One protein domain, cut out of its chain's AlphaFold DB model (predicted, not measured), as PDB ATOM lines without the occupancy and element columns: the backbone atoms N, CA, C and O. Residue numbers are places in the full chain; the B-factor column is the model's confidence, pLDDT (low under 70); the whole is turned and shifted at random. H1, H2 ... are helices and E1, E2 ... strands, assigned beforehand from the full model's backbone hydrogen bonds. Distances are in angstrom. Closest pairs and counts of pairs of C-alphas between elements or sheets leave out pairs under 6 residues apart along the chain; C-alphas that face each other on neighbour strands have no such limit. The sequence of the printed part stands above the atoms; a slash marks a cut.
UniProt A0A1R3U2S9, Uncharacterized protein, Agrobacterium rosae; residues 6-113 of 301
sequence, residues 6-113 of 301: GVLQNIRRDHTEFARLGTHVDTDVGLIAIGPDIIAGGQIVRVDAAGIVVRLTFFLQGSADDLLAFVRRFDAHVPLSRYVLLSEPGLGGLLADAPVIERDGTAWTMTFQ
ATOM      1  N   GLY A   6      24.154  15.198   8.252       78.38
ATOM      2  CA  GLY A   6      25.472  14.722   7.815       78.38
ATOM      3  C   GLY A   6      26.058  15.534   6.655       78.38
ATOM      4  O   GLY A   6      27.240  15.864   6.676       78.38
ATOM      5  N   VAL A   7      25.232  15.931   5.679       83.50
ATOM      6  CA  VAL A   7      25.665  16.800   4.567       83.50
ATOM      7  C   VAL A   7      26.146  18.152   5.090       83.50
ATOM      8  O   VAL A   7      27.229  18.604   4.731       83.50
ATOM      9  N   LEU A   8      25.375  18.783   5.976       85.25
ATOM     10  CA  LEU A   8      25.722  20.095   6.527       85.25
ATOM     11  C   LEU A   8      26.982  20.045   7.403       85.25
ATOM     12  O   LEU A   8      27.804  20.960   7.357       85.25
ATOM     13  N   GLN A   9      27.161  18.964   8.166       84.31
ATOM     14  CA  GLN A   9      28.380  18.726   8.938       84.31
ATOM     15  C   GLN A   9      29.606  18.561   8.035       84.31
ATOM     16  O   GLN A   9      30.645  19.145   8.338       84.31
ATOM     17  N   ASN A  10      29.481  17.836   6.918       83.31
ATOM     18  CA  ASN A  10      30.558  17.706   5.935       83.31
ATOM     19  C   ASN A  10      30.918  19.068   5.331       83.31
ATOM     20  O   ASN A  10      32.073  19.463   5.409       83.31
ATOM     21  N   ILE A  11      29.931  19.846   4.868       83.12
ATOM     22  CA  ILE A  11      30.159  21.201   4.331       83.12
ATOM     23  C   ILE A  11      30.916  22.080   5.342       83.12
ATOM     24  O   ILE A  11      31.870  22.774   4.988       83.12
ATOM     25  N   ARG A  12      30.514  22.054   6.621       83.19
ATOM     26  CA  ARG A  12      31.184  22.826   7.678       83.19
ATOM     27  C   ARG A  12      32.604  22.322   7.953       83.19
ATOM     28  O   ARG A  12      33.499  23.144   8.163       83.19
ATOM     29  N   ARG A  13      32.814  21.003   7.986       79.94
ATOM     30  CA  ARG A  13      34.138  20.402   8.189       79.94
ATOM     31  C   ARG A  13      35.072  20.800   7.056       79.94
ATOM     32  O   ARG A  13      36.124  21.364   7.333       79.94
ATOM     33  N   ASP A  14      34.648  20.583   5.820       75.44
ATOM     34  CA  ASP A  14      35.460  20.825   4.635       75.44
ATOM     35  C   ASP A  14      35.811  22.322   4.538       75.44
ATOM     36  O   ASP A  14      36.967  22.675   4.329       75.44
ATOM     37  N   HIS A  15      34.870  23.228   4.849       73.44
ATOM     38  CA  HIS A  15      35.161  24.663   4.996       73.44
ATOM     39  C   HIS A  15      36.228  24.957   6.062       73.44
ATOM     40  O   HIS A  15      37.126  25.764   5.832       73.44
ATOM     41  N   THR A  16      36.148  24.306   7.225       66.88
ATOM     42  CA  THR A  16      37.136  24.491   8.297       66.88
ATOM     43  C   THR A  16      38.517  23.998   7.855       66.88
ATOM     44  O   THR A  16      39.523  24.609   8.210       66.88
ATOM     45  N   GLU A  17      38.586  22.921   7.072       61.91
ATOM     46  CA  GLU A  17      39.835  22.415   6.499       61.91
ATOM     47  C   GLU A  17      40.404  23.356   5.428       61.91
ATOM     48  O   GLU A  17      41.583  23.693   5.509       61.91
ATOM     49  N   PHE A  18      39.582  23.879   4.511       62.09
ATOM     50  CA  PHE A  18      40.007  24.896   3.537       62.09
ATOM     51  C   PHE A  18      40.537  26.165   4.218       62.09
ATOM     52  O   PHE A  18      41.618  26.649   3.877       62.09
ATOM     53  N   ALA A  19      39.830  26.659   5.237       60.09
ATOM     54  CA  ALA A  19      40.261  27.816   6.016       60.09
ATOM     55  C   ALA A  19      41.584  27.554   6.762       60.09
ATOM     56  O   ALA A  19      42.451  28.425   6.816       60.09
ATOM     57  N   ARG A  20      41.777  26.344   7.308       58.34
ATOM     58  CA  ARG A  20      43.028  25.936   7.978       58.34
ATOM     59  C   ARG A  20      44.210  25.817   7.023       58.34
ATOM     60  O   ARG A  20      45.329  26.116   7.423       58.34
ATOM     61  N   LEU A  21      43.975  25.391   5.786       56.16
ATOM     62  CA  LEU A  21      45.007  25.254   4.756       56.16
ATOM     63  C   LEU A  21      45.432  26.602   4.147       56.16
ATOM     64  O   LEU A  21      46.211  26.621   3.196       56.16
ATOM     65  N   GLY A  22      44.922  27.731   4.662       43.34
ATOM     66  CA  GLY A  22      45.223  29.071   4.147       43.34
ATOM     67  C   GLY A  22      44.732  29.285   2.715       43.34
ATOM     68  O   GLY A  22      45.139  30.237   2.052       43.34
ATOM     69  N   THR A  23      43.880  28.387   2.216       48.38
ATOM     70  CA  THR A  23      43.304  28.490   0.884       48.38
ATOM     71  C   THR A  23      42.156  29.478   0.987       48.38
ATOM     72  O   THR A  23      41.099  29.165   1.534       48.38
ATOM     73  N   HIS A  24      42.367  30.699   0.496       48.22
ATOM     74  CA  HIS A  24      41.250  31.596   0.245       48.22
ATOM     75  C   HIS A  24      40.373  30.933  -0.813       48.22
ATOM     76  O   HIS A  24      40.750  30.833  -1.979       48.22
ATOM     77  N   VAL A  25      39.222  30.418  -0.385       51.78
ATOM     78  CA  VAL A  25      38.139  30.126  -1.313       51.78
ATOM     79  C   VAL A  25      37.736  31.476  -1.876       51.78
ATOM     80  O   VAL A  25      37.273  32.338  -1.133       51.78
ATOM     81  N   ASP A  26      37.980  31.661  -3.165       50.66
ATOM     82  CA  ASP A  26      37.563  32.856  -3.873       50.66
ATOM     83  C   ASP A  26      36.026  32.905  -3.838       50.66
ATOM     84  O   ASP A  26      35.341  32.133  -4.513       50.66
ATOM     85  N   THR A  27      35.472  33.730  -2.949       51.78
ATOM     86  CA  THR A  27      34.021  33.860  -2.737       51.78
ATOM     87  C   THR A  27      33.323  34.536  -3.915       51.78
ATOM     88  O   THR A  27      32.093  34.557  -3.968       51.78
ATOM     89  N   ASP A  28      34.103  35.040  -4.873       55.69
ATOM     90  CA  ASP A  28      33.632  35.549  -6.159       55.69
ATOM     91  C   ASP A  28      33.141  34.420  -7.086       55.69
ATOM     92  O   ASP A  28      32.475  34.673  -8.092       55.69
ATOM     93  N   VAL A  29      33.404  33.150  -6.741       67.44
ATOM     94  CA  VAL A  29      32.875  31.989  -7.464       67.44
ATOM     95  C   VAL A  29      31.418  31.728  -7.059       67.44
ATOM     96  O   VAL A  29      31.102  31.438  -5.903       67.44
ATOM     97  N   GLY A  30      30.507  31.777  -8.034       86.75
ATOM     98  CA  GLY A  30      29.092  31.473  -7.831       86.75
ATOM     99  C   GLY A  30      28.838  30.005  -7.469       86.75
ATOM    100  O   GLY A  30      29.514  29.096  -7.948       86.75
ATOM    101  N   LEU A  31      27.812  29.748  -6.654       94.31
ATOM    102  CA  LEU A  31      27.301  28.400  -6.431       94.31
ATOM    103  C   LEU A  31      26.327  28.001  -7.542       94.31
ATOM    104  O   LEU A  31      25.445  28.761  -7.950       94.31
ATOM    105  N   ILE A  32      26.472  26.760  -7.985       97.19
ATOM    106  CA  ILE A  32      25.656  26.107  -8.996       97.19
ATOM    107  C   ILE A  32      25.039  24.874  -8.345       97.19
ATOM    108  O   ILE A  32      25.731  23.903  -8.038       97.19
ATOM    109  N   ALA A  33      23.731  24.914  -8.107       97.75
ATOM    110  CA  ALA A  33      23.002  23.757  -7.602       97.75
ATOM    111  C   ALA A  33      22.434  22.951  -8.766       97.75
ATOM    112  O   ALA A  33      21.762  23.525  -9.621       97.75
ATOM    113  N   ILE A  34      22.668  21.642  -8.775       98.31
ATOM    114  CA  ILE A  34      22.228  20.722  -9.827       98.31
ATOM    115  C   ILE A  34      21.346  19.671  -9.166       98.31
ATOM    116  O   ILE A  34      21.809  18.789  -8.441       98.31
ATOM    117  N   GLY A  35      20.041  19.820  -9.358       96.75
ATOM    118  CA  GLY A  35      19.051  19.072  -8.606       96.75
ATOM    119  C   GLY A  35      19.218  19.222  -7.084       96.75
ATOM    120  O   GLY A  35      19.833  20.174  -6.591       96.75
ATOM    121  N   PRO A  36      18.617  18.310  -6.303       92.94
ATOM    122  CA  PRO A  36      18.619  18.403  -4.850       92.94
ATOM    123  C   PRO A  36      19.929  17.967  -4.195       92.94
ATOM    124  O   PRO A  36      20.132  18.319  -3.040       92.94
ATOM    125  N   ASP A  37      20.794  17.218  -4.877       93.69
ATOM    126  CA  ASP A  37      21.882  16.495  -4.204       93.69
ATOM    127  C   ASP A  37      23.284  17.010  -4.553       93.69
ATOM    128  O   ASP A  37      24.248  16.597  -3.913       93.69
ATOM    129  N   ILE A  38      23.409  17.933  -5.513       96.56
ATOM    130  CA  ILE A  38      24.700  18.444  -5.984       96.56
ATOM    131  C   ILE A  38      24.739  19.965  -5.842       96.56
ATOM    132  O   ILE A  38      23.845  20.680  -6.304       96.56
ATOM    133  N   ILE A  39      25.807  20.467  -5.225       95.88
ATOM    134  CA  ILE A  39      26.138  21.892  -5.173       95.88
ATOM    135  C   ILE A  39      27.615  22.026  -5.510       95.88
ATOM    136  O   ILE A  39      28.465  21.476  -4.813       95.88
ATOM    137  N   ALA A  40      27.920  22.764  -6.566       94.06
ATOM    138  CA  ALA A  40      29.278  23.013  -7.019       94.06
ATOM    139  C   ALA A  40      29.592  24.510  -6.989       94.06
ATOM    140  O   ALA A  40      28.708  25.335  -7.211       94.06
ATOM    141  N   GLY A  41      30.847  24.863  -6.736       92.25
ATOM    142  CA  GLY A  41      31.355  26.194  -7.052       92.25
ATOM    143  C   GLY A  41      31.754  26.249  -8.519       92.25
ATOM    144  O   GLY A  41      32.411  25.331  -9.020       92.25
ATOM    145  N   GLY A  42      31.360  27.302  -9.223       91.62
ATOM    146  CA  GLY A  42      31.660  27.458 -10.634       91.62
ATOM    147  C   GLY A  42      31.334  28.836 -11.190       91.62
ATOM    148  O   GLY A  42      31.001  29.774 -10.471       91.62
ATOM    149  N   GLN A  43      31.430  28.947 -12.508       92.81
ATOM    150  CA  GLN A  43      31.133  30.177 -13.233       92.81
ATOM    151  C   GLN A  43      30.385  29.887 -14.527       92.81
ATOM    152  O   GLN A  43      30.514  28.812 -15.120       92.81
ATOM    153  N   ILE A  44      29.620  30.874 -14.976       94.62
ATOM    154  CA  ILE A  44      28.980  30.849 -16.285       94.62
ATOM    155  C   ILE A  44      30.051  31.167 -17.324       94.62
ATOM    156  O   ILE A  44      30.705  32.201 -17.257       94.62
ATOM    157  N   VAL A  45      30.240  30.260 -18.276       94.50
ATOM    158  CA  VAL A  45      31.196  30.424 -19.376       94.50
ATOM    159  C   VAL A  45      30.518  31.101 -20.561       94.50
ATOM    160  O   VAL A  45      31.114  31.955 -21.214       94.50
ATOM    161  N   ARG A  46      29.274  30.709 -20.858       94.25
ATOM    162  CA  ARG A  46      28.535  31.195 -22.025       94.25
ATOM    163  C   ARG A  46      27.031  31.086 -21.811       94.25
ATOM    164  O   ARG A  46      26.562  30.132 -21.196       94.25
ATOM    165  N   VAL A  47      26.292  32.041 -22.367       94.06
ATOM    166  CA  VAL A  47      24.833  31.991 -22.520       94.06
ATOM    167  C   VAL A  47      24.515  32.360 -23.961       94.06
ATOM    168  O   VAL A  47      24.864  33.452 -24.407       94.06
ATOM    169  N   ASP A  48      23.888  31.451 -24.697       92.12
ATOM    170  CA  ASP A  48      23.467  31.667 -26.080       92.12
ATOM    171  C   ASP A  48      22.204  30.849 -26.411       92.12
ATOM    172  O   ASP A  48      21.579  30.251 -25.536       92.12
ATOM    173  N   ALA A  49      21.807  30.834 -27.687       87.12
ATOM    174  CA  ALA A  49      20.650  30.069 -28.149       87.12
ATOM    175  C   ALA A  49      20.824  28.542 -28.009       87.12
ATOM    176  O   ALA A  49      19.828  27.828 -27.911       87.12
ATOM    177  N   ALA A  50      22.063  28.036 -28.000       86.12
ATOM    178  CA  ALA A  50      22.372  26.620 -27.802       86.12
ATOM    179  C   ALA A  50      22.361  26.226 -26.317       86.12
ATOM    180  O   ALA A  50      22.117  25.058 -26.006       86.12
ATOM    181  N   GLY A  51      22.516  27.194 -25.412       94.00
ATOM    182  CA  GLY A  51      22.131  27.081 -24.009       94.00
ATOM    183  C   GLY A  51      23.058  27.807 -23.060       94.00
ATOM    184  O   GLY A  51      23.786  28.731 -23.427       94.00
ATOM    185  N   ILE A  52      23.013  27.374 -21.807       97.56
ATOM    186  CA  ILE A  52      23.880  27.874 -20.752       97.56
ATOM    187  C   ILE A  52      25.012  26.872 -20.565       97.56
ATOM    188  O   ILE A  52      24.778  25.686 -20.337       97.56
ATOM    189  N   VAL A  53      26.243  27.369 -20.646       97.50
ATOM    190  CA  VAL A  53      27.462  26.610 -20.379       97.50
ATOM    191  C   VAL A  53      28.056  27.106 -19.074       97.50
ATOM    192  O   VAL A  53      28.351  28.296 -18.929       97.50
ATOM    193  N   VAL A  54      28.270  26.195 -18.134       96.56
ATOM    194  CA  VAL A  54      28.926  26.479 -16.856       96.56
ATOM    195  C   VAL A  54      30.164  25.619 -16.681       96.56
ATOM    196  O   VAL A  54      30.202  24.471 -17.119       96.56
ATOM    197  N   ARG A  55      31.163  26.166 -15.992       95.38
ATOM    198  CA  ARG A  55      32.348  25.437 -15.546       95.38
ATOM    199  C   ARG A  55      32.257  25.219 -14.043       95.38
ATOM    200  O   ARG A  55      32.160  26.184 -13.292       95.38
ATOM    201  N   LEU A  56      32.304  23.962 -13.628       94.62
ATOM    202  CA  LEU A  56      32.295  23.501 -12.245       94.62
ATOM    203  C   LEU A  56      33.742  23.272 -11.795       94.62
ATOM    204  O   LEU A  56      34.471  22.472 -12.388       94.62
ATOM    205  N   THR A  57      34.150  23.987 -10.754       90.19
ATOM    206  CA  THR A  57      35.528  24.014 -10.249       90.19
ATOM    207  C   THR A  57      35.717  23.061  -9.072       90.19
ATOM    208  O   THR A  57      36.736  22.380  -8.989       90.19
ATOM    209  N   PHE A  58      34.738  22.987  -8.171       89.12
ATOM    210  CA  PHE A  58      34.748  22.083  -7.019       89.12
ATOM    211  C   PHE A  58      33.320  21.707  -6.616       89.12
ATOM    212  O   PHE A  58      32.372  22.425  -6.935       89.12
ATOM    213  N   PHE A  59      33.166  20.605  -5.882       91.19
ATOM    214  CA  PHE A  59      31.888  20.189  -5.307       91.19
ATOM    215  C   PHE A  59      31.852  20.557  -3.823       91.19
ATOM    216  O   PHE A  59      32.704  20.122  -3.056       91.19
ATOM    217  N   LEU A  60      30.874  21.373  -3.433       90.38
ATOM    218  CA  LEU A  60      30.546  21.658  -2.035       90.38
ATOM    219  C   LEU A  60      29.651  20.555  -1.452       90.38
ATOM    220  O   LEU A  60      29.734  20.223  -0.275       90.38
ATOM    221  N   GLN A  61      28.780  19.996  -2.291       92.00
ATOM    222  CA  GLN A  61      27.934  18.853  -1.989       92.00
ATOM    223  C   GLN A  61      27.863  17.944  -3.217       92.00
ATOM    224  O   GLN A  61      27.728  18.427  -4.345       92.00
ATOM    225  N   GLY A  62      27.903  16.635  -2.976       93.62
ATOM    226  CA  GLY A  62      27.942  15.626  -4.028       93.62
ATOM    227  C   GLY A  62      29.340  15.486  -4.628       93.62
ATOM    228  O   GLY A  62      30.340  15.900  -4.041       93.62
ATOM    229  N   SER A  63      29.407  14.869  -5.800       93.12
ATOM    230  CA  SER A  63      30.652  14.496  -6.461       93.12
ATOM    231  C   SER A  63      30.502  14.468  -7.985       93.12
ATOM    232  O   SER A  63      29.407  14.607  -8.535       93.12
ATOM    233  N   ALA A  64      31.613  14.229  -8.684       93.75
ATOM    234  CA  ALA A  64      31.591  13.979 -10.122       93.75
ATOM    235  C   ALA A  64      30.772  12.725 -10.489       93.75
ATOM    236  O   ALA A  64      30.113  12.709 -11.527       93.75
ATOM    237  N   ASP A  65      30.775  11.697  -9.634       95.56
ATOM    238  CA  ASP A  65      29.977  10.490  -9.849       95.56
ATOM    239  C   ASP A  65      28.483  10.777  -9.697       95.56
ATOM    240  O   ASP A  65      27.688  10.296 -10.506       95.56
ATOM    241  N   ASP A  66      28.103  11.624  -8.735       96.88
ATOM    242  CA  ASP A  66      26.721  12.087  -8.586       96.88
ATOM    243  C   ASP A  66      26.276  12.899  -9.808       96.88
ATOM    244  O   ASP A  66      25.172  12.694 -10.312       96.88
ATOM    245  N   LEU A  67      27.147  13.762 -10.345       97.31
ATOM    246  CA  LEU A  67      26.884  14.508 -11.581       97.31
ATOM    247  C   LEU A  67      26.673  13.570 -12.776       97.31
ATOM    248  O   LEU A  67      25.692  13.694 -13.509       97.31
ATOM    249  N   LEU A  68      27.559  12.590 -12.957       96.56
ATOM    250  CA  LEU A  68      27.431  11.579 -14.006       96.56
ATOM    251  C   LEU A  68      26.159  10.734 -13.833       96.56
ATOM    252  O   LEU A  68      25.517  10.373 -14.822       96.56
ATOM    253  N   ALA A  69      25.802  10.391 -12.595       97.06
ATOM    254  CA  ALA A  69      24.589   9.648 -12.282       97.06
ATOM    255  C   ALA A  69      23.333  10.472 -12.585       97.06
ATOM    256  O   ALA A  69      22.405   9.930 -13.185       97.06
ATOM    257  N   PHE A  70      23.336  11.764 -12.244       97.75
ATOM    258  CA  PHE A  70      22.251  12.700 -12.537       97.75
ATOM    259  C   PHE A  70      21.949  12.760 -14.038       97.75
ATOM    260  O   PHE A  70      20.794  12.641 -14.441       97.75
ATOM    261  N   VAL A  71      22.988  12.861 -14.875       97.31
ATOM    262  CA  VAL A  71      22.831  12.867 -16.340       97.31
ATOM    263  C   VAL A  71      22.336  11.518 -16.854       97.31
ATOM    264  O   VAL A  71      21.347  11.453 -17.579       97.31
ATOM    265  N   ARG A  72      22.982  10.415 -16.454       97.00
ATOM    266  CA  ARG A  72      22.629   9.069 -16.940       97.00
ATOM    267  C   ARG A  72      21.222   8.627 -16.549       97.00
ATOM    268  O   ARG A  72      20.640   7.789 -17.227       97.00
ATOM    269  N   ARG A  73      20.703   9.137 -15.432       96.81
ATOM    270  CA  ARG A  73      19.393   8.777 -14.882       96.81
ATOM    271  C   ARG A  73      18.404   9.934 -14.950       96.81
ATOM    272  O   ARG A  73      17.418   9.910 -14.218       96.81
ATOM    273  N   PHE A  74      18.641  10.914 -15.825       97.69
ATOM    274  CA  PHE A  74      17.848  12.138 -15.912       97.69
ATOM    275  C   PHE A  74      16.336  11.867 -15.916       97.69
ATOM    276  O   PHE A  74      15.607  12.395 -15.075       97.69
ATOM    277  N   ASP A  75      15.882  10.948 -16.770       97.12
ATOM    278  CA  ASP A  75      14.463  10.607 -16.899       97.12
ATOM    279  C   ASP A  75      13.883   9.790 -15.742       97.12
ATOM    280  O   ASP A  75      12.664   9.748 -15.574       97.12
ATOM    281  N   ALA A  76      14.729   9.192 -14.905       96.31
ATOM    282  CA  ALA A  76      14.303   8.498 -13.694       96.31
ATOM    283  C   ALA A  76      14.152   9.449 -12.493       96.31
ATOM    284  O   ALA A  76      13.494   9.097 -11.512       96.31
ATOM    285  N   HIS A  77      14.731  10.654 -12.542       95.00
ATOM    286  CA  HIS A  77      14.559  11.639 -11.475       95.00
ATOM    287  C   HIS A  77      13.134  12.194 -11.455       95.00
ATOM    288  O   HIS A  77      12.517  12.410 -12.498       95.00
ATOM    289  N   VAL A  78      12.627  12.517 -10.264       92.88
ATOM    290  CA  VAL A  78      11.363  13.256 -10.118       92.88
ATOM    291  C   VAL A  78      11.461  14.571 -10.909       92.88
ATOM    292  O   VAL A  78      12.480  15.250 -10.783       92.88
ATOM    293  N   PRO A  79      10.441  14.979 -11.692       93.94
ATOM    294  CA  PRO A  79      10.530  16.171 -12.543       93.94
ATOM    295  C   PRO A  79      10.991  17.440 -11.812       93.94
ATOM    296  O   PRO A  79      11.876  18.141 -12.287       93.94
ATOM    297  N   LEU A  80      10.485  17.688 -10.597       94.06
ATOM    298  CA  LEU A  80      10.874  18.849  -9.778       94.06
ATOM    299  C   LEU A  80      12.291  18.767  -9.186       94.06
ATOM    300  O   LEU A  80      12.744  19.712  -8.546       94.06
ATOM    301  N   SER A  81      12.994  17.651  -9.374       95.62
ATOM    302  CA  SER A  81      14.401  17.475  -9.005       95.62
ATOM    303  C   SER A  81      15.353  17.718 -10.180       95.62
ATOM    304  O   SER A  81      16.561  17.742  -9.973       95.62
ATOM    305  N   ARG A  82      14.832  17.916 -11.396       97.50
ATOM    306  CA  ARG A  82      15.614  18.156 -12.613       97.50
ATOM    307  C   ARG A  82      15.793  19.654 -12.817       97.50
ATOM    308  O   ARG A  82      15.092  20.259 -13.619       97.50
ATOM    309  N   TYR A  83      16.679  20.279 -12.052       97.94
ATOM    310  CA  TYR A  83      16.886  21.725 -12.130       97.94
ATOM    311  C   TYR A  83      18.348  22.116 -12.053       97.94
ATOM    312  O   TYR A  83      19.170  21.373 -11.522       97.94
ATOM    313  N   VAL A  84      18.640  23.331 -12.513       98.38
ATOM    314  CA  VAL A  84      19.903  24.017 -12.230       98.38
ATOM    315  C   VAL A  84      19.601  25.403 -11.678       98.38
ATOM    316  O   VAL A  84      18.756  26.112 -12.225       98.38
ATOM    317  N   LEU A  85      20.282  25.781 -10.596       98.06
ATOM    318  CA  LEU A  85      20.232  27.118  -9.999       98.06
ATOM    319  C   LEU A  85      21.619  27.748 -10.079       98.06
ATOM    320  O   LEU A  85      22.607  27.089  -9.766       98.06
ATOM    321  N   LEU A  86      21.674  29.021 -10.443       97.06
ATOM    322  CA  LEU A  86      22.876  29.833 -10.576       97.06
ATOM    323  C   LEU A  86      22.794  30.974  -9.560       97.06
ATOM    324  O   LEU A  86      22.022  31.924  -9.728       97.06
ATOM    325  N   SER A  87      23.574  30.884  -8.483       94.12
ATOM    326  CA  SER A  87      23.478  31.843  -7.381       94.12
ATOM    327  C   SER A  87      23.998  33.228  -7.753       94.12
ATOM    328  O   SER A  87      23.483  34.212  -7.234       94.12
ATOM    329  N   GLU A  88      25.018  33.321  -8.610       91.94
ATOM    330  CA  GLU A  88      25.631  34.594  -9.017       91.94
ATOM    331  C   GLU A  88      24.597  35.510  -9.694       91.94
ATOM    332  O   GLU A  88      24.230  36.513  -9.071       91.94
ATOM    333  N   PRO A  89      23.966  35.122 -10.823       94.00
ATOM    334  CA  PRO A  89      22.960  35.968 -11.453       94.00
ATOM    335  C   PRO A  89      21.605  35.924 -10.732       94.00
ATOM    336  O   PRO A  89      20.712  36.699 -11.088       94.00
ATOM    337  N   GLY A  90      21.427  35.022  -9.759       95.69
ATOM    338  CA  GLY A  90      20.181  34.867  -9.015       95.69
ATOM    339  C   GLY A  90      19.067  34.194  -9.811       95.69
ATOM    340  O   GLY A  90      17.907  34.567  -9.643       95.69
ATOM    341  N   LEU A  91      19.424  33.263 -10.699       95.88
ATOM    342  CA  LEU A  91      18.535  32.636 -11.681       95.88
ATOM    343  C   LEU A  91      18.512  31.119 -11.521       95.88
ATOM    344  O   LEU A  91      19.435  30.516 -10.984       95.88
ATOM    345  N   GLY A  92      17.475  30.479 -12.039       96.88
ATOM    346  CA  GLY A  92      17.358  29.030 -12.037       96.88
ATOM    347  C   GLY A  92      16.154  28.576 -12.838       96.88
ATOM    348  O   GLY A  92      15.308  29.387 -13.209       96.88
ATOM    349  N   GLY A  93      16.049  27.272 -13.046       97.31
ATOM    350  CA  GLY A  93      14.934  26.695 -13.782       97.31
ATOM    351  C   GLY A  93      14.978  25.176 -13.803       97.31
ATOM    352  O   GLY A  93      16.005  24.556 -13.504       97.31
ATOM    353  N   LEU A  94      13.839  24.582 -14.157       97.88
ATOM    354  CA  LEU A  94      13.772  23.167 -14.507       97.88
ATOM    355  C   LEU A  94      14.512  22.943 -15.827       97.88
ATOM    356  O   LEU A  94      14.475  23.794 -16.710       97.88
ATOM    357  N   LEU A  95      15.179  21.805 -15.962       98.19
ATOM    358  CA  LEU A  95      15.892  21.428 -17.175       98.19
ATOM    359  C   LEU A  95      14.918  20.916 -18.239       98.19
ATOM    360  O   LEU A  95      14.001  20.151 -17.927       98.19
ATOM    361  N   ALA A  96      15.113  21.347 -19.486       96.69
ATOM    362  CA  ALA A  96      14.356  20.843 -20.632       96.69
ATOM    363  C   ALA A  96      14.736  19.388 -20.947       96.69
ATOM    364  O   ALA A  96      13.857  18.543 -21.079       96.69
ATOM    365  N   ASP A  97      16.038  19.100 -20.942       97.19
ATOM    366  CA  ASP A  97      16.625  17.801 -21.263       97.19
ATOM    367  C   ASP A  97      17.815  17.498 -20.338       97.19
ATOM    368  O   ASP A  97      18.257  18.350 -19.556       97.19
ATOM    369  N   ALA A  98      18.347  16.277 -20.438       97.69
ATOM    370  CA  ALA A  98      19.563  15.893 -19.732       97.69
ATOM    371  C   ALA A  98      20.728  16.813 -20.146       97.69
ATOM    372  O   ALA A  98      20.947  17.018 -21.343       97.69
ATOM    373  N   PRO A  99      21.497  17.366 -19.191       97.62
ATOM    374  CA  PRO A  99      22.578  18.268 -19.535       97.62
ATOM    375  C   PRO A  99      23.766  17.484 -20.105       97.62
ATOM    376  O   PRO A  99      24.033  16.348 -19.712       97.62
ATOM    377  N   VAL A 100      24.506  18.108 -21.017       97.44
ATOM    378  CA  VAL A 100      25.733  17.539 -21.583       97.44
ATOM    379  C   VAL A 100      26.891  17.896 -20.668       97.44
ATOM    380  O   VAL A 100      27.058  19.061 -20.312       97.44
ATOM    381  N   ILE A 101      27.691  16.902 -20.292       96.56
ATOM    382  CA  ILE A 101      28.849  17.085 -19.417       96.56
ATOM    383  C   ILE A 101      30.132  16.670 -20.122       96.56
ATOM    384  O   ILE A 101      30.208  15.618 -20.753       96.56
ATOM    385  N   GLU A 102      31.152  17.495 -19.962       95.69
ATOM    386  CA  GLU A 102      32.487  17.290 -20.504       95.69
ATOM    387  C   GLU A 102      33.508  17.516 -19.393       95.69
ATOM    388  O   GLU A 102      33.281  18.292 -18.461       95.69
ATOM    389  N   ARG A 103      34.645  16.832 -19.480       92.06
ATOM    390  CA  ARG A 103      35.750  17.030 -18.545       92.06
ATOM    391  C   ARG A 103      36.870  17.782 -19.246       92.06
ATOM    392  O   ARG A 103      37.392  17.296 -20.244       92.06
ATOM    393  N   ASP A 104      37.256  18.918 -18.681       84.25
ATOM    394  CA  ASP A 104      38.385  19.727 -19.137       84.25
ATOM    395  C   ASP A 104      39.443  19.789 -18.025       84.25
ATOM    396  O   ASP A 104      39.328  20.527 -17.037       84.25
ATOM    397  N   GLY A 105      40.441  18.908 -18.131       84.31
ATOM    398  CA  GLY A 105      41.448  18.692 -17.095       84.31
ATOM    399  C   GLY A 105      40.834  18.256 -15.757       84.31
ATOM    400  O   GLY A 105      40.303  17.146 -15.613       84.31
ATOM    401  N   THR A 106      40.948  19.121 -14.748       81.38
ATOM    402  CA  THR A 106      40.407  18.901 -13.396       81.38
ATOM    403  C   THR A 106      38.995  19.455 -13.205       81.38
ATOM    404  O   THR A 106      38.356  19.112 -12.214       81.38
ATOM    405  N   ALA A 107      38.501  20.272 -14.137       88.19
ATOM    406  CA  ALA A 107      37.183  20.886 -14.070       88.19
ATOM    407  C   ALA A 107      36.161  20.124 -14.925       88.19
ATOM    408  O   ALA A 107      36.510  19.388 -15.853       88.19
ATOM    409  N   TRP A 108      34.883  20.338 -14.620       94.50
ATOM    410  CA  TRP A 108      33.775  19.842 -15.430       94.50
ATOM    411  C   TRP A 108      33.082  21.004 -16.118       94.50
ATOM    412  O   TRP A 108      32.819  22.027 -15.494       94.50
ATOM    413  N   THR A 109      32.745  20.835 -17.386       96.38
ATOM    414  CA  THR A 109      31.889  21.760 -18.122       96.38
ATOM    415  C   THR A 109      30.527  21.112 -18.284       96.38
ATOM    416  O   THR A 109      30.434  19.933 -18.619       96.38
ATOM    417  N   MET A 110      29.465  21.868 -18.027       97.25
ATOM    418  CA  MET A 110      28.092  21.411 -18.192       97.25
ATOM    419  C   MET A 110      27.335  22.379 -19.093       97.25
ATOM    420  O   MET A 110      27.293  23.577 -18.819       97.25
ATOM    421  N   THR A 111      26.711  21.845 -20.137       98.12
ATOM    422  CA  THR A 111      25.829  22.579 -21.047       98.12
ATOM    423  C   THR A 111      24.394  22.137 -20.826       98.12
ATOM    424  O   THR A 111      24.112  20.939 -20.786       98.12
ATOM    425  N   PHE A 112      23.479  23.089 -20.677       98.19
ATOM    426  CA  PHE A 112      22.084  22.793 -20.386       98.19
ATOM    427  C   PHE A 112      21.126  23.864 -20.903       98.19
ATOM    428  O   PHE A 112      21.519  24.982 -21.235       98.19
ATOM    429  N   GLN A 113      19.845  23.503 -20.934       97.88
ATOM    430  CA  GLN A 113      18.734  24.374 -21.298       97.88
ATOM    431  C   GLN A 113      17.670  24.328 -20.212       97.88
ATOM    432  O   GLN A 113      17.344  23.254 -19.695       97.88
TER     433      GLN A 113
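What this domain is: This is residues 6 to 113 of the 301 residues of an uncharacterized protein of Agrobacterium rosae (UniProt A0A1R3U2S9). What is the main picture? One strongly twisted antiparallel sheet folds back on itself, leaf E5 E4 E1 facing leaf E3 E7 E6 with E2 as the hinge, and H2 packs beside the strands. H1 grazes E3 at one end of the whole, and residues 16 to 22 stick out. What makes it up? The 108 printed residues, class mixed, hold two named helices and seven named strands, along the chain H1 E1 E2 E3 H2 E4 E5 E6 E7; the sheet's order is E5 E4 E1 E2 E3 E7 E6. It is compact, with a radius of gyration of the C-alphas of 14.0 A and spans of 41 by 29 by 28 A.

How they stand to each other: How does the sheet begin? E1, residues 30 to 34, E2, residues 38 to 47, and E3, residues 52 to 61, form a meander of two hairpins, each strand the antiparallel neighbour of the one before; N 32 and O 40 at 2.8 A and N 43 and O 55 at 3.0 A are within hydrogen-bond range. E2 bends by 81 degrees at residue 41, E3 by 84 degrees at residue 58. What neighbours E1 and E3? The hairpin of E4, residues 83 to 86, and E5, residues 91 to 94, has N 86 and O 91 at 2.7 A, and N 85 and O 33 at 2.9 A between E4 and E1. The hairpin of E6, residues 100 to 104, and E7, residues 107 to 112, has N 109 and O 102 at 2.8 A, and N 56 and O 108 at 2.7 A between E3 and E7. Where are the helices? H2, residues 64 to 72, is on the sheet at a height of 7.7 A, over none of its strands; its closest C-alphas with E2 are Asp 66 and Ile 38, 7.2 A. H1, residues 6 to 20, only grazes the sheet, its closest C-alphas with E3 being Ile 11 and Leu 60, 6.4 A; in both helices every O i to N i+4 pair is within hydrogen-bond range.

Where its parts are: Where are the anchors? C-alpha 6, where H1 begins, is at (25.472, 14.722, 7.815), and C-alpha 112, where E7 ends, at (22.084, 22.793, -20.386). Which elements are long? From first to last C-alpha E2 measures 21.4 A, E3 21.2 A and H1 20.8 A.

The domain as a whole: How large is it? The two C-alphas farthest apart, Arg 20 and Ala 49, are 42.7 A apart. Is it whole and confident? The printed part has no cut and no long link; its mean pLDDT is 88.4, with residues 16 to 29 under 70.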